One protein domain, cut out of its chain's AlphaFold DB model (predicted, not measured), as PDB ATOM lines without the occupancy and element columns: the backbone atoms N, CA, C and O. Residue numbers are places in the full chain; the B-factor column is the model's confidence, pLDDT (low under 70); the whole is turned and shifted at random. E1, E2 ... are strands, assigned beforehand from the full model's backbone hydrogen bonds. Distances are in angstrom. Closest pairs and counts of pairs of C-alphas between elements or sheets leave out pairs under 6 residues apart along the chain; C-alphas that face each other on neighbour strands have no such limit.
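What this domain is: This is residues 20 to 48, 63 to 75 and 86 to 188 of the 203 residues of an uncharacterized protein of Gemmatirosa kalamazoonesis (UniProt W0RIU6). Two strongly twisted sheets of four strands, E2-E10-E9-E4 and E1-E3-E8-E7, stand face to face as a sandwich, each curled like part of a barrel. A small hairpin, E5 and E6, lies between E4 and E7 along the chain, and E6 runs on into E7 at 98 degrees. The printed part has 145 residues, with no named helix and ten named strands, E1 to E10 in chain order; the class is all strand, with 71 residues, under half, in named strands. The sheet E2-E10-E9-E4 is mixed and the other two sheets are antiparallel. The whole is compact, with a radius of gyration of the C-alphas of 15.4 A and spans of 45 by 33 by 24 A.

How they stand to each other: In the mixed sheet, E9, residues 158 to 169, is an inner strand antiparallel to E4, residues 89 to 96, with N 91 and O 165 2.9 A apart. E9 and E10, residues 178 to 187, form a hairpin, with N 180 and O 162 at 2.7 A. E2, residues 31 to 36, is an edge strand parallel to E10 at 31 degrees, with N 183 and O 31 at 2.7 A. In the other sheet, E3, residues 66 to 75, is antiparallel to E8, residues 135 to 142, with N 69 and O 138 at 2.8 A. E1, residues 20 to 24, is antiparallel to E3, with N 23 and O 72 at 2.9 A. E7, residues 113 to 116, forms a hairpin with E8, with N 114 and O 141 at 2.9 A. Between the sheets, the closest C-alphas of E1 and E10 are those of Leu 22 and Val 178, 6.4 A; of E2 and E3, those of Met 33 and Gln 67, 6.5 A; of E4 and E8, those of Val 90 and Ala 136, 6.6 A. E5, residues 102 to 105, and E6, residues 108 to 111, form a hairpin, with N 103 and O 110 at 2.8 A. E6 and E7 meet only through their link.

Where its parts are: E1 begins at C-alpha 20, (315.026, 271.556, 217.855). E9, the longest strand, measures 33.5 A from first to last C-alpha, E3 29.3 A, E8 22.8 A and E4 21.8 A. E10 measures 28.1 A and ends at C-alpha 187, (282.763, 271.972, 241.767).

The domain as a whole: The C-alphas farthest apart are those of Pro 86 and Ser 150, 47.2 A. Residues 49 to 62 and 76 to 85 are not printed; the C-alpha gaps are 6.4 A and 10.1 A. The links E7 to E8 and E8 to E9 are long. Mean pLDDT of the printed part is 70.6; 68 residues are under 70, among them 35 to 48 and 119 to 134.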
ATOM      1  N   THR A  20     315.748 272.043 219.040       59.88
ATOM      2  CA  THR A  20     315.026 271.556 217.855       59.88
ATOM      3  C   THR A  20     313.544 271.372 218.134       59.88
ATOM      4  O   THR A  20     312.740 271.615 217.234       59.88
ATOM      5  N   ARG A  21     313.159 270.981 219.361       68.50
ATOM      6  CA  ARG A  21     311.767 270.647 219.703       68.50
ATOM      7  C   ARG A  21     311.419 270.981 221.155       68.50
ATOM      8  O   ARG A  21     312.255 270.852 222.046       68.50
ATOM      9  N   LEU A  22     310.166 271.367 221.385       73.44
ATOM     10  CA  LEU A  22     309.549 271.328 222.710       73.44
ATOM     11  C   LEU A  22     308.808 270.003 222.882       73.44
ATOM     12  O   LEU A  22     308.140 269.541 221.957       73.44
ATOM     13  N   ALA A  23     308.881 269.446 224.082       74.06
ATOM     14  CA  ALA A  23     308.085 268.312 224.516       74.06
ATOM     15  C   ALA A  23     307.356 268.675 225.814       74.06
ATOM     16  O   ALA A  23     307.821 269.516 226.585       74.06
ATOM     17  N   ARG A  24     306.197 268.064 226.060       71.06
ATOM     18  CA  ARG A  24     305.565 268.141 227.383       71.06
ATOM     19  C   ARG A  24     306.411 267.363 228.379       71.06
ATOM     20  O   ARG A  24     306.997 266.340 228.030       71.06
ATOM     21  N   GLU A  25     306.445 267.839 229.614       67.38
ATOM     22  CA  GLU A  25     306.930 267.018 230.714       67.38
ATOM     23  C   GLU A  25     305.766 266.138 231.217       67.38
ATOM     24  O   GLU A  25     304.789 266.661 231.753       67.38
ATOM     25  N   GLY A  26     305.842 264.817 231.004       63.34
ATOM     26  CA  GLY A  26     304.841 263.838 231.464       63.34
ATOM     27  C   GLY A  26     304.111 263.069 230.350       63.34
ATOM     28  O   GLY A  26     304.278 263.348 229.163       63.34
ATOM     29  N   GLU A  27     303.318 262.067 230.745       51.25
ATOM     30  CA  GLU A  27     302.501 261.246 229.838       51.25
ATOM     31  C   GLU A  27     301.175 261.951 229.524       51.25
ATOM     32  O   GLU A  27     300.382 262.276 230.404       51.25
ATOM     33  N   ASP A  28     300.941 262.228 228.251       51.41
ATOM     34  CA  ASP A  28     299.812 263.016 227.777       51.41
ATOM     35  C   ASP A  28     298.428 262.459 228.107       51.41
ATOM     36  O   ASP A  28     298.116 261.308 227.820       51.41
ATOM     37  N   SER A  29     297.528 263.341 228.545       53.47
ATOM     38  CA  SER A  29     296.156 263.493 228.035       53.47
ATOM     39  C   SER A  29     295.437 264.529 228.898       53.47
ATOM     40  O   SER A  29     295.590 264.542 230.108       53.47
ATOM     41  N   VAL A  30     294.733 265.462 228.255       60.91
ATOM     42  CA  VAL A  30     293.797 266.445 228.837       60.91
ATOM     43  C   VAL A  30     293.856 266.631 230.369       60.91
ATOM     44  O   VAL A  30     293.311 265.832 231.126       60.91
ATOM     45  N   LEU A  31     294.421 267.750 230.823       70.19
ATOM     46  CA  LEU A  31     294.474 268.100 232.246       70.19
ATOM     47  C   LEU A  31     293.069 268.451 232.753       70.19
ATOM     48  O   LEU A  31     292.294 269.070 232.026       70.19
ATOM     49  N   LEU A  32     292.733 268.097 233.991       69.38
ATOM     50  CA  LEU A  32     291.440 268.414 234.603       69.38
ATOM     51  C   LEU A  32     291.654 269.274 235.850       69.38
ATOM     52  O   LEU A  32     292.376 268.871 236.756       69.38
ATOM     53  N   MET A  33     290.979 270.422 235.917       73.25
ATOM     54  CA  MET A  33     291.012 271.315 237.075       73.25
ATOM     55  C   MET A  33     289.604 271.539 237.627       73.25
ATOM     56  O   MET A  33     288.739 272.089 236.939       73.25
ATOM     57  N   GLY A  34     289.388 271.135 238.881       70.50
ATOM     58  CA  GLY A  34     288.205 271.487 239.659       70.50
ATOM     59  C   GLY A  34     288.412 272.800 240.413       70.50
ATOM     60  O   GLY A  34     289.446 272.961 241.045       70.50
ATOM     61  N   PHE A  35     287.448 273.721 240.415       66.25
ATOM     62  CA  PHE A  35     287.524 274.947 241.231       66.25
ATOM     63  C   PHE A  35     286.214 275.216 241.985       66.25
ATOM     64  O   PHE A  35     285.132 274.861 241.511       66.25
ATOM     65  N   VAL A  36     286.309 275.850 243.161       66.88
ATOM     66  CA  VAL A  36     285.166 276.158 244.044       66.88
ATOM     67  C   VAL A  36     284.886 277.661 244.054       66.88
ATOM     68  O   VAL A  36     285.802 278.476 244.113       66.88
ATOM     69  N   CYS A  37     283.604 278.020 244.020       61.00
ATOM     70  CA  CYS A  37     283.128 279.405 243.973       61.00
ATOM     71  C   CYS A  37     283.291 280.205 245.270       61.00
ATOM     72  O   CYS A  37     283.385 281.424 245.208       61.00
ATOM     73  N   ASN A  38     283.265 279.544 246.433       52.75
ATOM     74  CA  ASN A  38     283.189 280.222 247.734       52.75
ATOM     75  C   ASN A  38     284.535 280.739 248.256       52.75
ATOM     76  O   ASN A  38     284.580 281.373 249.308       52.75
ATOM     77  N   GLN A  39     285.629 280.437 247.564       51.06
ATOM     78  CA  GLN A  39     286.930 280.921 247.960       51.06
ATOM     79  C   GLN A  39     287.177 282.224 247.218       51.06
ATOM     80  O   GLN A  39     287.339 282.235 245.994       51.06
ATOM     81  N   ASP A  40     287.243 283.314 247.978       47.12
ATOM     82  CA  ASP A  40     287.740 284.611 247.530       47.12
ATOM     83  C   ASP A  40     289.259 284.495 247.255       47.12
ATOM     84  O   ASP A  40     290.124 285.060 247.920       47.12
ATOM     85  N   THR A  41     289.608 283.649 246.278       51.88
ATOM     86  CA  THR A  41     290.975 283.297 245.869       51.88
ATOM     87  C   THR A  41     291.576 284.347 244.949       51.88
ATOM     88  O   THR A  41     292.557 284.094 244.241       51.88
ATOM     89  N   ALA A  42     291.032 285.562 244.974       47.50
ATOM     90  CA  ALA A  42     291.511 286.677 244.180       47.50
ATOM     91  C   ALA A  42     292.997 287.005 244.439       47.50
ATOM     92  O   ALA A  42     293.595 287.744 243.664       47.50
ATOM     93  N   ARG A  43     293.605 286.418 245.484       48.50
ATOM     94  CA  ARG A  43     294.975 286.681 245.925       48.50
ATOM     95  C   ARG A  43     296.001 285.558 245.712       48.50
ATOM     96  O   ARG A  43     297.172 285.893 245.592       48.50
ATOM     97  N   ALA A  44     295.623 284.277 245.718       53.16
ATOM     98  CA  ALA A  44     296.601 283.183 245.675       53.16
ATOM     99  C   ALA A  44     296.145 282.038 244.770       53.16
ATOM    100  O   ALA A  44     295.010 281.566 244.855       53.16
ATOM    101  N   ALA A  45     297.053 281.615 243.900       60.34
ATOM    102  CA  ALA A  45     296.928 280.421 243.093       60.34
ATOM    103  C   ALA A  45     297.360 279.206 243.936       60.34
ATOM    104  O   ALA A  45     298.524 279.082 244.308       60.34
ATOM    105  N   ALA A  46     296.418 278.332 244.272       64.69
ATOM    106  CA  ALA A  46     296.659 277.049 244.909       64.69
ATOM    107  C   ALA A  46     296.820 275.982 243.814       64.69
ATOM    108  O   ALA A  46     295.879 275.770 243.036       64.69
ATOM    109  N   PRO A  47     297.996 275.336 243.718       57.09
ATOM    110  CA  PRO A  47     298.225 274.297 242.734       57.09
ATOM    111  C   PRO A  47     297.400 273.059 243.077       57.09
ATOM    112  O   PRO A  47     297.126 272.758 244.241       57.09
ATOM    113  N   ILE A  48     297.061 272.292 242.050       58.25
ATOM    114  CA  ILE A  48     296.532 270.942 242.214       58.25
ATOM    115  C   ILE A  48     297.568 270.069 242.933       58.25
ATOM    116  O   ILE A  48     298.653 269.830 242.409       58.25
ATOM    117  N   VAL A  63     290.868 269.683 243.438       59.34
ATOM    118  CA  VAL A  63     290.309 271.034 243.563       59.34
ATOM    119  C   VAL A  63     291.418 272.045 243.840       59.34
ATOM    120  O   VAL A  63     292.146 271.924 244.821       59.34
ATOM    121  N   GLY A  64     291.527 273.055 242.980       66.06
ATOM    122  CA  GLY A  64     292.476 274.161 243.066       66.06
ATOM    123  C   GLY A  64     292.167 275.213 241.999       66.06
ATOM    124  O   GLY A  64     291.452 274.951 241.036       66.06
ATOM    125  N   ASN A  65     292.675 276.430 242.163       74.12
ATOM    126  CA  ASN A  65     292.475 277.505 241.186       74.12
ATOM    127  C   ASN A  65     293.703 277.716 240.281       74.12
ATOM    128  O   ASN A  65     293.738 278.696 239.534       74.12
ATOM    129  N   ALA A  66     294.688 276.808 240.327       78.88
ATOM    130  CA  ALA A  66     295.817 276.774 239.407       78.88
ATOM    131  C   ALA A  66     296.251 275.353 239.005       78.88
ATOM    132  O   ALA A  66     296.451 274.474 239.843       78.88
ATOM    133  N   GLN A  67     296.461 275.160 237.702       83.56
ATOM    134  CA  GLN A  67     296.946 273.920 237.099       83.56
ATOM    135  C   GLN A  67     298.386 274.111 236.602       83.56
ATOM    136  O   GLN A  67     298.590 274.946 235.714       83.56
ATOM    137  N   PRO A  68     299.376 273.351 237.110       81.06
ATOM    138  CA  PRO A  68     300.731 273.383 236.570       81.06
ATOM    139  C   PRO A  68     300.767 272.831 235.141       81.06
ATOM    140  O   PRO A  68     300.094 271.847 234.819       81.06
ATOM    141  N   MET A  69     301.576 273.470 234.303       82.69
ATOM    142  CA  MET A  69     301.922 273.064 232.946       82.69
ATOM    143  C   MET A  69     303.435 273.177 232.798       82.69
ATOM    144  O   MET A  69     304.028 274.186 233.182       82.69
ATOM    145  N   ALA A  70     304.057 272.152 232.232       80.25
ATOM    146  CA  ALA A  70     305.501 272.083 232.099       80.25
ATOM    147  C   ALA A  70     305.875 271.596 230.702       80.25
ATOM    148  O   ALA A  70     305.312 270.626 230.188       80.25
ATOM    149  N   VAL A  71     306.820 272.291 230.075       76.88
ATOM    150  CA  VAL A  71     307.452 271.840 228.838       76.88
ATOM    151  C   VAL A  71     308.945 271.731 229.044       76.88
ATOM    152  O   VAL A  71     309.577 272.593 229.651       76.88
ATOM    153  N   THR A  72     309.514 270.677 228.495       76.44
ATOM    154  CA  THR A  72     310.950 270.473 228.444       76.44
ATOM    155  C   THR A  72     311.413 270.750 227.030       76.44
ATOM    156  O   THR A  72     310.771 270.354 226.051       76.44
ATOM    157  N   LEU A  73     312.536 271.443 226.901       70.38
ATOM    158  CA  LEU A  73     313.125 271.654 225.596       70.38
ATOM    159  C   LEU A  73     314.143 270.548 225.314       70.38
ATOM    160  O   LEU A  73     315.156 270.419 225.999       70.38
ATOM    161  N   THR A  74     313.864 269.735 224.298       64.81
ATOM    162  CA  THR A  74     314.741 268.639 223.886       64.81
ATOM    163  C   THR A  74     315.619 269.100 222.730       64.81
ATOM    164  O   THR A  74     315.125 269.585 221.708       64.81
ATOM    165  N   ALA A  75     316.930 268.942 222.887       58.25
ATOM    166  CA  ALA A  75     317.874 269.075 221.789       58.25
ATOM    167  C   ALA A  75     317.966 267.752 221.015       58.25
ATOM    168  O   ALA A  75     318.056 266.690 221.633       58.25
ATOM    169  N   PRO A  86     321.527 276.465 224.687       55.16
ATOM    170  CA  PRO A  86     321.563 277.905 224.896       55.16
ATOM    171  C   PRO A  86     320.239 278.389 225.490       55.16
ATOM    172  O   PRO A  86     319.203 277.741 225.315       55.16
ATOM    173  N   ASP A  87     320.291 279.538 226.154       63.28
ATOM    174  CA  ASP A  87     319.129 280.178 226.759       63.28
ATOM    175  C   ASP A  87     317.992 280.286 225.738       63.28
ATOM    176  O   ASP A  87     318.168 280.741 224.602       63.28
ATOM    177  N   TYR A  88     316.816 279.823 226.142       66.69
ATOM    178  CA  TYR A  88     315.597 279.933 225.365       66.69
ATOM    179  C   TYR A  88     314.483 280.434 226.259       66.69
ATOM    180  O   TYR A  88     314.461 280.209 227.462       66.69
ATOM    181  N   PHE A  89     313.523 281.058 225.609       74.50
ATOM    182  CA  PHE A  89     312.376 281.691 226.206       74.50
ATOM    183  C   PHE A  89     311.135 280.891 225.825       74.50
ATOM    184  O   PHE A  89     310.886 280.673 224.636       74.50
ATOM    185  N   VAL A  90     310.359 280.416 226.800       79.12
ATOM    186  CA  VAL A  90     309.057 279.794 226.509       79.12
ATOM    187  C   VAL A  90     307.954 280.810 226.715       79.12
ATOM    188  O   VAL A  90     307.710 281.252 227.841       79.12
ATOM    189  N   ARG A  91     307.258 281.119 225.621       83.56
ATOM    190  CA  ARG A  91     306.049 281.929 225.630       83.56
ATOM    191  C   ARG A  91     304.824 281.036 225.711       83.56
ATOM    192  O   ARG A  91     304.642 280.145 224.879       83.56
ATOM    193  N   TRP A  92     303.966 281.356 226.665       85.44
ATOM    194  CA  TRP A  92     302.702 280.683 226.909       85.44
ATOM    195  C   TRP A  92     301.535 281.570 226.480       85.44
ATOM    196  O   TRP A  92     301.536 282.770 226.747       85.44
ATOM    197  N   GLU A  93     300.534 280.995 225.823       87.62
ATOM    198  CA  GLU A  93     299.368 281.732 225.331       87.62
ATOM    199  C   GLU A  93     298.086 280.901 225.432       87.62
ATOM    200  O   GLU A  93     298.089 279.701 225.167       87.62
ATOM    201  N   ILE A  94     296.971 281.530 225.811       89.12
ATOM    202  CA  ILE A  94     295.651 280.893 225.752       89.12
ATOM    203  C   ILE A  94     295.130 281.059 224.324       89.12
ATOM    204  O   ILE A  94     294.881 282.172 223.874       89.12
ATOM    205  N   VAL A  95     294.976 279.947 223.611       89.75
ATOM    206  CA  VAL A  95     294.495 279.910 222.220       89.75
ATOM    207  C   VAL A  95     292.971 279.785 222.170       89.75
ATOM    208  O   VAL A  95     292.329 280.236 221.227       89.75
ATOM    209  N   SER A  96     292.380 279.156 223.187       88.06
ATOM    210  CA  SER A  96     290.931 279.026 223.337       88.06
ATOM    211  C   SER A  96     290.561 278.961 224.820       88.06
ATOM    212  O   SER A  96     291.260 278.269 225.563       88.06
ATOM    213  N   PRO A  97     289.460 279.593 225.256       83.56
ATOM    214  CA  PRO A  97     288.565 280.427 224.449       83.56
ATOM    215  C   PRO A  97     289.208 281.774 224.087       83.56
ATOM    216  O   PRO A  97     290.041 282.291 224.826       83.56
ATOM    217  N   THR A  98     288.824 282.348 222.944       82.88
ATOM    218  CA  THR A  98     289.334 283.652 222.474       82.88
ATOM    219  C   THR A  98     288.759 284.834 223.254       82.88
ATOM    220  O   THR A  98     289.360 285.903 223.291       82.88
ATOM    221  N   SER A  99     287.605 284.640 223.896       82.88
ATOM    222  CA  SER A  99     286.986 285.608 224.793       82.88
ATOM    223  C   SER A  99     286.989 285.046 226.209       82.88
ATOM    224  O   SER A  99     286.331 284.044 226.498       82.88
ATOM    225  N   ILE A 100     287.773 285.678 227.080       85.25
ATOM    226  CA  ILE A 100     287.866 285.330 228.496       85.25
ATOM    227  C   ILE A 100     287.151 286.433 229.283       85.25
ATOM    228  O   ILE A 100     287.535 287.598 229.152       85.25
ATOM    229  N   PRO A 101     286.137 286.096 230.099       85.12
ATOM    230  CA  PRO A 101     285.486 287.052 230.987       85.12
ATOM    231  C   PRO A 101     286.491 287.765 231.892       85.12
ATOM    232  O   PRO A 101     287.534 287.211 232.238       85.12
ATOM    233  N   THR A 102     286.171 288.982 232.315       82.94
ATOM    234  CA  THR A 102     287.011 289.749 233.237       82.94
ATOM    235  C   THR A 102     286.284 290.033 234.540       82.94
ATOM    236  O   THR A 102     285.070 290.201 234.552       82.94
ATOM    237  N   THR A 103     287.040 290.176 235.620       77.69
ATOM    238  CA  THR A 103     286.567 290.631 236.926       77.69
ATOM    239  C   THR A 103     287.358 291.842 237.388       77.69
ATOM    240  O   THR A 103     288.494 292.053 236.954       77.69
ATOM    241  N   GLN A 104     286.778 292.644 238.273       77.94
ATOM    242  CA  GLN A 104     287.517 293.694 238.958       77.94
ATOM    243  C   GLN A 104     288.055 293.169 240.283       77.94
ATOM    244  O   GLN A 104     287.306 292.713 241.142       77.94
ATOM    245  N   TYR A 105     289.363 293.304 240.481       68.94
ATOM    246  CA  TYR A 105     290.000 293.054 241.766       68.94
ATOM    247  C   TYR A 105     290.811 294.273 242.185       68.94
ATOM    248  O   TYR A 105     291.763 294.659 241.502       68.94
ATOM    249  N   ARG A 106     290.430 294.883 243.315       69.06
ATOM    250  CA  ARG A 106     291.056 296.105 243.857       69.06
ATOM    251  C   ARG A 106     291.168 297.233 242.817       69.06
ATOM    252  O   ARG A 106     292.216 297.855 242.685       69.06
ATOM    253  N   GLY A 107     290.103 297.450 242.042       74.38
ATOM    254  CA  GLY A 107     290.054 298.482 240.998       74.38
ATOM    255  C   GLY A 107     290.820 298.146 239.713       74.38
ATOM    256  O   GLY A 107     290.885 298.978 238.817       74.38
ATOM    257  N   VAL A 108     291.383 296.938 239.596       77.50
ATOM    258  CA  VAL A 108     292.090 296.481 238.392       77.50
ATOM    259  C   VAL A 108     291.277 295.398 237.693       77.50
ATOM    260  O   VAL A 108     290.964 294.367 238.291       77.50
ATOM    261  N   THR A 109     290.974 295.613 236.413       81.50
ATOM    262  CA  THR A 109     290.352 294.605 235.548       81.50
ATOM    263  C   THR A 109     291.333 293.469 235.280       81.50
ATOM    264  O   THR A 109     292.459 293.694 234.838       81.50
ATOM    265  N   ARG A 110     290.906 292.234 235.546       78.56
ATOM    266  CA  ARG A 110     291.704 291.018 235.384       78.56
ATOM    267  C   ARG A 110     290.909 289.951 234.644       78.56
ATOM    268  O   ARG A 110     289.718 289.810 234.911       78.56
ATOM    269  N   PRO A 111     291.534 289.177 233.749       85.19
ATOM    270  CA  PRO A 111     290.865 288.044 233.131       85.19
ATOM    271  C   PRO A 111     290.579 286.958 234.175       85.19
ATOM    272  O   PRO A 111     291.387 286.700 235.068       85.19
ATOM    273  N   ALA A 112     289.427 286.309 234.044       82.38
ATOM    274  CA  ALA A 112     289.003 285.205 234.893       82.38
ATOM    275  C   ALA A 112     289.825 283.930 234.656       82.38
ATOM    276  O   ALA A 112     289.802 283.020 235.474       82.38
ATOM    277  N   ILE A 113     290.548 283.854 233.538       86.12
ATOM    278  CA  ILE A 113     291.477 282.773 233.210       86.12
ATOM    279  C   ILE A 113     292.773 283.419 232.736       86.12
ATOM    280  O   ILE A 113     292.759 284.271 231.849       86.12
ATOM    281  N   SER A 114     293.901 283.039 233.324       87.31
ATOM    282  CA  SER A 114     295.195 283.652 233.017       87.31
ATOM    283  C   SER A 114     296.332 282.659 233.146       87.31
ATOM    284  O   SER A 114     296.219 281.686 233.885       87.31
ATOM    285  N   ILE A 115     297.447 282.940 232.482       86.38
ATOM    286  CA  ILE A 115     298.696 282.210 232.682       86.38
ATOM    287  C   ILE A 115     299.577 283.020 233.629       86.38
ATOM    288  O   ILE A 115     299.755 284.225 233.431       86.38
ATOM    289  N   ILE A 116     300.115 282.363 234.649       81.50
ATOM    290  CA  ILE A 116     301.062 282.951 235.597       81.50
ATOM    291  C   ILE A 116     302.328 282.093 235.637       81.50
ATOM    292  O   ILE A 116     302.252 280.867 235.615       81.50
ATOM    293  N   ALA A 117     303.494 282.729 235.678       73.19
ATOM    294  CA  ALA A 117     304.776 282.036 235.817       73.19
ATOM    295  C   ALA A 117     305.079 281.657 237.276       73.19
ATOM    296  O   ALA A 117     305.771 280.679 237.538       73.19
ATOM    297  N   ASP A 118     304.539 282.420 238.228       70.69
ATOM    298  CA  ASP A 118     304.774 282.239 239.656       70.69
ATOM    299  C   ASP A 118     303.475 282.470 240.446       70.69
ATOM    300  O   ASP A 118     302.731 283.430 240.221       70.69
ATOM    301  N   LEU A 119     303.206 281.549 241.372       68.38
ATOM    302  CA  LEU A 119     302.022 281.520 242.226       68.38
ATOM    303  C   LEU A 119     301.997 282.680 243.236       68.38
ATOM    304  O   LEU A 119     300.916 283.073 243.677       68.38
ATOM    305  N   GLY A 120     303.163 283.232 243.598       61.25
ATOM    306  CA  GLY A 120     303.297 284.310 244.581       61.25
ATOM    307  C   GLY A 120     303.136 285.721 244.010       61.25
ATOM    308  O   GLY A 120     302.757 286.640 244.738       61.25
ATOM    309  N   THR A 121     303.396 285.912 242.714       63.97
ATOM    310  CA  THR A 121     303.385 287.240 242.078       63.97
ATOM    311  C   THR A 121     302.052 287.607 241.423       63.97
ATOM    312  O   THR A 121     301.851 288.781 241.111       63.97
ATOM    313  N   ASP A 122     301.131 286.646 241.272       56.66
ATOM    314  CA  ASP A 122     299.745 286.768 240.775       56.66
ATOM    315  C   ASP A 122     299.506 287.901 239.754       56.66
ATOM    316  O   ASP A 122     298.615 288.760 239.868       56.66
ATOM    317  N   ARG A 123     300.358 287.930 238.731       61.22
ATOM    318  CA  ARG A 123     300.264 288.828 237.583       61.22
ATOM    319  C   ARG A 123     300.195 287.965 236.331       61.22
ATOM    320  O   ARG A 123     301.051 287.096 236.191       61.22
ATOM    321  N   PRO A 124     299.218 288.187 235.428       58.22
ATOM    322  CA  PRO A 124     299.216 287.529 234.131       58.22
ATOM    323  C   PRO A 124     300.548 287.807 233.447       58.22
ATOM    324  O   PRO A 124     300.903 288.962 233.204       58.22
ATOM    325  N   THR A 125     301.309 286.755 233.192       55.72
ATOM    326  CA  THR A 125     302.608 286.877 232.550       55.72
ATOM    327  C   THR A 125     302.466 286.428 231.110       55.72
ATOM    328  O   THR A 125     302.323 285.240 230.845       55.72
ATOM    329  N   ASN A 126     302.622 287.364 230.176       50.66
ATOM    330  CA  ASN A 126     303.101 287.044 228.827       50.66
ATOM    331  C   ASN A 126     304.631 286.864 228.834       50.66
ATOM    332  O   ASN A 126     305.290 287.153 227.836       50.66
ATOM    333  N   ASN A 127     305.205 286.484 229.979       50.19
ATOM    334  CA  ASN A 127     306.640 286.536 230.184       50.19
ATOM    335  C   ASN A 127     307.255 285.205 229.807       50.19
ATOM    336  O   ASN A 127     306.747 284.134 230.145       50.19
ATOM    337  N   ASP A 128     308.377 285.327 229.126       54.00
ATOM    338  CA  ASP A 128     309.229 284.220 228.796       54.00
ATOM    339  C   ASP A 128     309.739 283.557 230.080       54.00
ATOM    340  O   ASP A 128     310.286 284.209 230.971       54.00
ATOM    341  N   THR A 129     309.509 282.253 230.198       51.69
ATOM    342  CA  THR A 129     309.945 281.473 231.360       51.69
ATOM    343  C   THR A 129     311.276 280.799 231.038       51.69
ATOM    344  O   THR A 129     311.380 280.071 230.052       51.69
ATOM    345  N   THR A 130     312.270 281.056 231.895       53.09
ATOM    346  CA  THR A 130     313.659 280.541 231.929       53.09
ATOM    347  C   THR A 130     314.675 281.133 230.938       53.09
ATOM    348  O   THR A 130     314.330 281.606 229.866       53.09
ATOM    349  N   SER A 131     315.940 281.161 231.380       45.84
ATOM    350  CA  SER A 131     317.140 281.653 230.683       45.84
ATOM    351  C   SER A 131     318.274 280.617 230.764       45.84
ATOM    352  O   SER A 131     319.413 280.970 231.030       45.84
ATOM    353  N   SER A 132     317.955 279.321 230.703       47.78
ATOM    354  CA  SER A 132     318.942 278.231 230.611       47.78
ATOM    355  C   SER A 132     318.254 276.914 230.240       47.78
ATOM    356  O   SER A 132     317.050 276.756 230.436       47.78
ATOM    357  N   SER A 133     319.013 275.970 229.677       52.34
ATOM    358  CA  SER A 133     318.572 274.606 229.351       52.34
ATOM    359  C   SER A 133     317.727 273.947 230.460       52.34
ATOM    360  O   SER A 133     318.235 273.818 231.573       52.34
ATOM    361  N   GLY A 134     316.505 273.458 230.185       64.38
ATOM    362  CA  GLY A 134     315.749 272.683 231.185       64.38
ATOM    363  C   GLY A 134     314.239 272.511 230.955       64.38
ATOM    364  O   GLY A 134     313.771 272.250 229.843       64.38
ATOM    365  N   THR A 135     313.479 272.618 232.049       72.88
ATOM    366  CA  THR A 135     312.008 272.589 232.076       72.88
ATOM    367  C   THR A 135     311.493 274.003 232.326       72.88
ATOM    368  O   THR A 135     311.851 274.628 233.322       72.88
ATOM    369  N   ALA A 136     310.638 274.498 231.437       76.81
ATOM    370  CA  ALA A 136     309.892 275.728 231.639       76.81
ATOM    371  C   ALA A 136     308.515 275.391 232.214       76.81
ATOM    372  O   ALA A 136     307.807 274.533 231.678       76.81
ATOM    373  N   THR A 137     308.130 276.075 233.287       78.06
ATOM    374  CA  THR A 137     306.857 275.859 233.975       78.06
ATOM    375  C   THR A 137     306.012 277.125 233.969       78.06
ATOM    376  O   THR A 137     306.514 278.245 234.056       78.06
ATOM    377  N   ALA A 138     304.706 276.937 233.851       81.44
ATOM    378  CA  ALA A 138     303.702 277.971 234.026       81.44
ATOM    379  C   ALA A 138     302.458 277.355 234.668       81.44
ATOM    380  O   ALA A 138     302.294 276.137 234.711       81.44
ATOM    381  N   TYR A 139     301.553 278.200 235.141       83.31
ATOM    382  CA  TYR A 139     300.296 277.770 235.726       83.31
ATOM    383  C   TYR A 139     299.134 278.403 234.980       83.31
ATOM    384  O   TYR A 139     299.107 279.616 234.765       83.31
ATOM    385  N   LEU A 140     298.147 277.588 234.618       85.75
ATOM    386  CA  LEU A 140     296.847 278.092 234.202       85.75
ATOM    387  C   LEU A 140     296.034 278.388 235.461       85.75
ATOM    388  O   LEU A 140     295.631 277.466 236.167       85.75
ATOM    389  N   ARG A 141     295.793 279.667 235.736       85.19
ATOM    390  CA  ARG A 141     294.982 280.141 236.855       85.19
ATOM    391  C   ARG A 141     293.551 280.415 236.410       85.19
ATOM    392  O   ARG A 141     293.332 281.004 235.351       85.19
ATOM    393  N   VAL A 142     292.596 280.077 237.269       82.06
ATOM    394  CA  VAL A 142     291.195 280.499 237.173       82.06
ATOM    395  C   VAL A 142     290.837 281.374 238.373       82.06
ATOM    396  O   VAL A 142     291.226 281.091 239.499       82.06
ATOM    397  N   VAL A 143     290.082 282.442 238.139       80.69
ATOM    398  CA  VAL A 143     289.498 283.314 239.161       80.69
ATOM    399  C   VAL A 143     287.988 283.080 239.154       80.69
ATOM    400  O   VAL A 143     287.299 283.612 238.283       80.69
ATOM    401  N   PRO A 144     287.454 282.281 240.097       75.25
ATOM    402  CA  PRO A 144     286.054 281.859 240.064       75.25
ATOM    403  C   PRO A 144     285.057 283.022 240.065       75.25
ATOM    404  O   PRO A 144     284.060 282.965 239.356       75.25
ATOM    405  N   SER A 145     285.356 284.105 240.789       72.88
ATOM    406  CA  SER A 145     284.508 285.305 240.862       72.88
ATOM    407  C   SER A 145     284.412 286.092 239.552       72.88
ATOM    408  O   SER A 145     283.571 286.976 239.434       72.88
ATOM    409  N   GLY A 146     285.275 285.807 238.573       75.69
ATOM    410  CA  GLY A 146     285.195 286.394 237.237       75.69
ATOM    411  C   GLY A 146     284.489 285.534 236.206       75.69
ATOM    412  O   GLY A 146     284.303 285.989 235.080       75.69
ATOM    413  N   LEU A 147     284.116 284.303 236.553       76.81
ATOM    414  CA  LEU A 147     283.359 283.440 235.658       76.81
ATOM    415  C   LEU A 147     281.860 283.726 235.811       76.81
ATOM    416  O   LEU A 147     281.382 283.888 236.935       76.81
ATOM    417  N   PRO A 148     281.101 283.789 234.704       69.00
ATOM    418  CA  PRO A 148     279.676 284.065 234.774       69.00
ATOM    419  C   PRO A 148     278.946 282.947 235.544       69.00
ATOM    420  O   PRO A 148     279.275 281.767 235.377       69.00
ATOM    421  N   PRO A 149     277.948 283.292 236.380       59.94
ATOM    422  CA  PRO A 149     277.236 282.327 237.217       59.94
ATOM    423  C   PRO A 149     276.369 281.355 236.405       59.94
ATOM    424  O   PRO A 149     276.051 280.281 236.910       59.94
ATOM    425  N   SER A 150     276.034 281.716 235.157       57.75
ATOM    426  CA  SER A 150     275.331 280.907 234.153       57.75
ATOM    427  C   SER A 150     276.101 280.893 232.818       57.75
ATOM    428  O   SER A 150     276.888 281.797 232.534       57.75
ATOM    429  N   GLY A 151     275.905 279.858 231.992       57.88
ATOM    430  CA  GLY A 151     276.545 279.721 230.672       57.88
ATOM    431  C   GLY A 151     277.664 278.675 230.625       57.88
ATOM    432  O   GLY A 151     277.723 277.782 231.467       57.88
ATOM    433  N   ALA A 152     278.564 278.772 229.638       55.66
ATOM    434  CA  ALA A 152     279.570 277.738 229.346       55.66
ATOM    435  C   ALA A 152     280.450 277.342 230.554       55.66
ATOM    436  O   ALA A 152     280.941 276.221 230.606       55.66
ATOM    437  N   PHE A 153     280.626 278.224 231.541       58.59
ATOM    438  CA  PHE A 153     281.449 277.986 232.734       58.59
ATOM    439  C   PHE A 153     280.661 277.550 233.982       58.59
ATOM    440  O   PHE A 153     281.273 277.241 235.005       58.59
ATOM    441  N   ALA A 154     279.325 277.548 233.921       53.31
ATOM    442  CA  ALA A 154     278.475 277.331 235.086       53.31
ATOM    443  C   ALA A 154     278.217 275.849 235.376       53.31
ATOM    444  O   ALA A 154     278.344 275.447 236.528       53.31
ATOM    445  N   ASP A 155     277.958 275.047 234.337       51.94
ATOM    446  CA  ASP A 155     277.556 273.636 234.480       51.94
ATOM    447  C   ASP A 155     278.282 272.683 233.512       51.94
ATOM    448  O   ASP A 155     278.148 271.462 233.608       51.94
ATOM    449  N   SER A 156     279.083 273.218 232.585       57.25
ATOM    450  CA  SER A 156     279.811 272.437 231.581       57.25
ATOM    451  C   SER A 156     281.317 272.419 231.812       57.25
ATOM    452  O   SER A 156     281.915 273.363 232.328       57.25
ATOM    453  N   ILE A 157     281.944 271.321 231.386       66.12
ATOM    454  CA  ILE A 157     283.398 271.226 231.315       66.12
ATOM    455  C   ILE A 157     283.887 272.154 230.198       66.12
ATOM    456  O   ILE A 157     283.660 271.876 229.018       66.12
ATOM    457  N   VAL A 158     284.591 273.231 230.551       76.56
ATOM    458  CA  VAL A 158     285.181 274.139 229.558       76.56
ATOM    459  C   VAL A 158     286.575 273.675 229.197       76.56
ATOM    460  O   VAL A 158     287.426 273.512 230.062       76.56
ATOM    461  N   SER A 159     286.830 273.498 227.906       83.50
ATOM    462  CA  SER A 159     288.174 273.192 227.419       83.50
ATOM    463  C   SER A 159     288.938 274.483 227.136       83.50
ATOM    464  O   SER A 159     288.623 275.207 226.193       83.50
ATOM    465  N   VAL A 160     289.960 274.752 227.942       86.56
ATOM    466  CA  VAL A 160     290.950 275.803 227.703       86.56
ATOM    467  C   VAL A 160     292.132 275.191 226.969       86.56
ATOM    468  O   VAL A 160     292.724 274.218 227.430       86.56
ATOM    469  N   ARG A 161     292.478 275.753 225.813       89.44
ATOM    470  CA  ARG A 161     293.662 275.358 225.055       89.44
ATOM    471  C   ARG A 161     294.764 276.372 225.304       89.44
ATOM    472  O   ARG A 161     294.603 277.542 224.970       89.44
ATOM    473  N   VAL A 162     295.875 275.914 225.858       88.31
ATOM    474  CA  VAL A 162     297.087 276.711 226.065       88.31
ATOM    475  C   VAL A 162     298.141 276.250 225.069       88.31
ATOM    476  O   VAL A 162     298.228 275.063 224.789       88.31
ATOM    477  N   ARG A 163     298.944 277.155 224.524       88.88
ATOM    478  CA  ARG A 163     300.083 276.831 223.668       88.88
ATOM    479  C   ARG A 163     301.363 277.371 224.283       88.88
ATOM    480  O   ARG A 163     301.414 278.513 224.722       88.88
ATOM    481  N   ALA A 164     302.390 276.536 224.294       85.75
ATOM    482  CA  ALA A 164     303.759 276.875 224.619       85.75
ATOM    483  C   ALA A 164     304.580 276.921 223.326       85.75
ATOM    484  O   ALA A 164     304.559 275.983 222.523       85.75
ATOM    485  N   THR A 165     305.310 278.012 223.126       84.81
ATOM    486  CA  THR A 165     306.221 278.206 221.992       84.81
ATOM    487  C   THR A 165     307.602 278.565 222.513       84.81
ATOM    488  O   THR A 165     307.738 279.467 223.336       84.81
ATOM    489  N   ALA A 166     308.631 277.859 222.051       78.81
ATOM    490  CA  ALA A 166     310.006 278.161 222.419       78.81
ATOM    491  C   ALA A 166     310.597 279.163 221.442       78.81
ATOM    492  O   ALA A 166     310.364 279.097 220.232       78.81
ATOM    493  N   ARG A 167     311.393 280.075 221.986       76.69
ATOM    494  CA  ARG A 167     312.052 281.144 221.259       76.69
ATOM    495  C   ARG A 167     313.523 281.173 221.631       76.69
ATOM    496  O   ARG A 167     313.863 281.177 222.805       76.69
ATOM    497  N   THR A 168     314.398 281.205 220.635       68.25
ATOM    498  CA  THR A 168     315.846 281.404 220.855       68.25
ATOM    499  C   THR A 168     316.240 282.877 220.765       68.25
ATOM    500  O   THR A 168     317.331 283.258 221.171       68.25
ATOM    501  N   ARG A 169     315.354 283.700 220.190       66.81
ATOM    502  CA  ARG A 169     315.380 285.167 220.098       66.81
ATOM    503  C   ARG A 169     313.928 285.658 219.998       66.81
ATOM    504  O   ARG A 169     313.074 284.849 219.627       66.81
ATOM    505  N   PRO A 170     313.616 286.938 220.266       60.66
ATOM    506  CA  PRO A 170     312.244 287.458 220.184       60.66
ATOM    507  C   PRO A 170     311.518 287.174 218.855       60.66
ATOM    508  O   PRO A 170     310.298 287.017 218.843       60.66
ATOM    509  N   ASP A 171     312.277 287.071 217.764       62.75
ATOM    510  CA  ASP A 171     311.858 286.826 216.381       62.75
ATOM    511  C   ASP A 171     312.040 285.367 215.908       62.75
ATOM    512  O   ASP A 171     311.511 284.980 214.868       62.75
ATOM    513  N   SER A 172     312.757 284.531 216.666       62.53
ATOM    514  CA  SER A 172     313.114 283.164 216.267       62.53
ATOM    515  C   SER A 172     312.322 282.130 217.057       62.53
ATOM    516  O   SER A 172     312.638 281.856 218.215       62.53
ATOM    517  N   VAL A 173     311.318 281.528 216.414       68.25
ATOM    518  CA  VAL A 173     310.460 280.482 216.995       68.25
ATOM    519  C   VAL A 173     310.975 279.089 216.628       68.25
ATOM    520  O   VAL A 173     311.187 278.774 215.455       68.25
ATOM    521  N   VAL A 174     311.119 278.220 217.628       69.56
ATOM    522  CA  VAL A 174     311.364 276.786 217.428       69.56
ATOM    523  C   VAL A 174     310.082 276.155 216.878       69.56
ATOM    524  O   VAL A 174     309.014 276.274 217.479       69.56
ATOM    525  N   ARG A 175     310.167 275.493 215.717       65.50
ATOM    526  CA  ARG A 175     309.017 275.029 214.911       65.50
ATOM    527  C   ARG A 175     308.289 273.796 215.474       65.50
ATOM    528  O   ARG A 175     307.977 272.860 214.742       65.50
ATOM    529  N   SER A 176     308.017 273.756 216.770       73.69
ATOM    530  CA  SER A 176     307.278 272.665 217.414       73.69
ATOM    531  C   SER A 176     306.557 273.201 218.651       73.69
ATOM    532  O   SER A 176     307.082 273.073 219.754       73.69
ATOM    533  N   PRO A 177     305.403 273.875 218.486       81.94
ATOM    534  CA  PRO A 177     304.611 274.310 219.624       81.94
ATOM    535  C   PRO A 177     304.065 273.098 220.377       81.94
ATOM    536  O   PRO A 177     303.703 272.086 219.778       81.94
ATOM    537  N   VAL A 178     303.939 273.239 221.689       84.81
ATOM    538  CA  VAL A 178     303.250 272.268 222.534       84.81
ATOM    539  C   VAL A 178     301.924 272.872 222.950       84.81
ATOM    540  O   VAL A 178     301.888 273.943 223.541       84.81
ATOM    541  N   GLU A 179     300.821 272.198 222.657       87.44
ATOM    542  CA  GLU A 179     299.515 272.618 223.168       87.44
ATOM    543  C   GLU A 179     299.198 271.877 224.462       87.44
ATOM    544  O   GLU A 179     299.711 270.794 224.665       87.44
ATOM    545  N   PHE A 180     298.356 272.418 225.326       84.75
ATOM    546  CA  PHE A 180     297.762 271.761 226.483       84.75
ATOM    547  C   PHE A 180     296.259 271.954 226.373       84.75
ATOM    548  O   PHE A 180     295.798 273.040 226.022       84.75
ATOM    549  N   VAL A 181     295.487 270.916 226.677       86.06
ATOM    550  CA  VAL A 181     294.036 271.036 226.828       86.06
ATOM    551  C   VAL A 181     293.732 270.863 228.303       86.06
ATOM    552  O   VAL A 181     293.946 269.783 228.844       86.06
ATOM    553  N   VAL A 182     293.258 271.926 228.943       82.69
ATOM    554  CA  VAL A 182     292.829 271.915 230.340       82.69
ATOM    555  C   VAL A 182     291.313 271.997 230.381       82.69
ATOM    556  O   VAL A 182     290.711 272.980 229.954       82.69
ATOM    557  N   ARG A 183     290.681 270.947 230.885       81.94
ATOM    558  CA  ARG A 183     289.255 270.882 231.168       81.94
ATOM    559  C   ARG A 183     288.995 271.503 232.533       81.94
ATOM    560  O   ARG A 183     289.439 270.995 233.557       81.94
ATOM    561  N   LEU A 184     288.275 272.611 232.541       78.62
ATOM    562  CA  LEU A 184     287.834 273.296 233.742       78.62
ATOM    563  C   LEU A 184     286.463 272.768 234.136       78.62
ATOM    564  O   LEU A 184     285.549 272.763 233.314       78.62
ATOM    565  N   ARG A 185     286.310 272.362 235.394       76.12
ATOM    566  CA  ARG A 185     285.020 271.977 235.959       76.12
ATOM    567  C   ARG A 185     284.768 272.764 237.235       76.12
ATOM    568  O   ARG A 185     285.560 272.723 238.173       76.12
ATOM    569  N   ARG A 186     283.630 273.448 237.294       73.25
ATOM    570  CA  ARG A 186     283.133 274.021 238.542       73.25
ATOM    571  C   ARG A 186     282.698 272.889 239.474       73.25
ATOM    572  O   ARG A 186     281.976 271.983 239.059       73.25
ATOM    573  N   VAL A 187     283.139 272.936 240.727       68.88
ATOM    574  CA  VAL A 187     282.763 271.972 241.767       68.88
ATOM    575  C   VAL A 187     281.808 272.659 242.740       68.88
ATOM    576  O   VAL A 187     282.126 273.705 243.304       68.88
ATOM    577  N   THR A 188     280.615 272.090 242.906       59.62
ATOM    578  CA  THR A 188     279.541 272.637 243.754       59.62
ATOM    579  C   THR A 188     279.651 272.205 245.219       59.62
ATOM    580  O   THR A 188     279.138 272.896 246.094       59.62
TER     581      THR A 188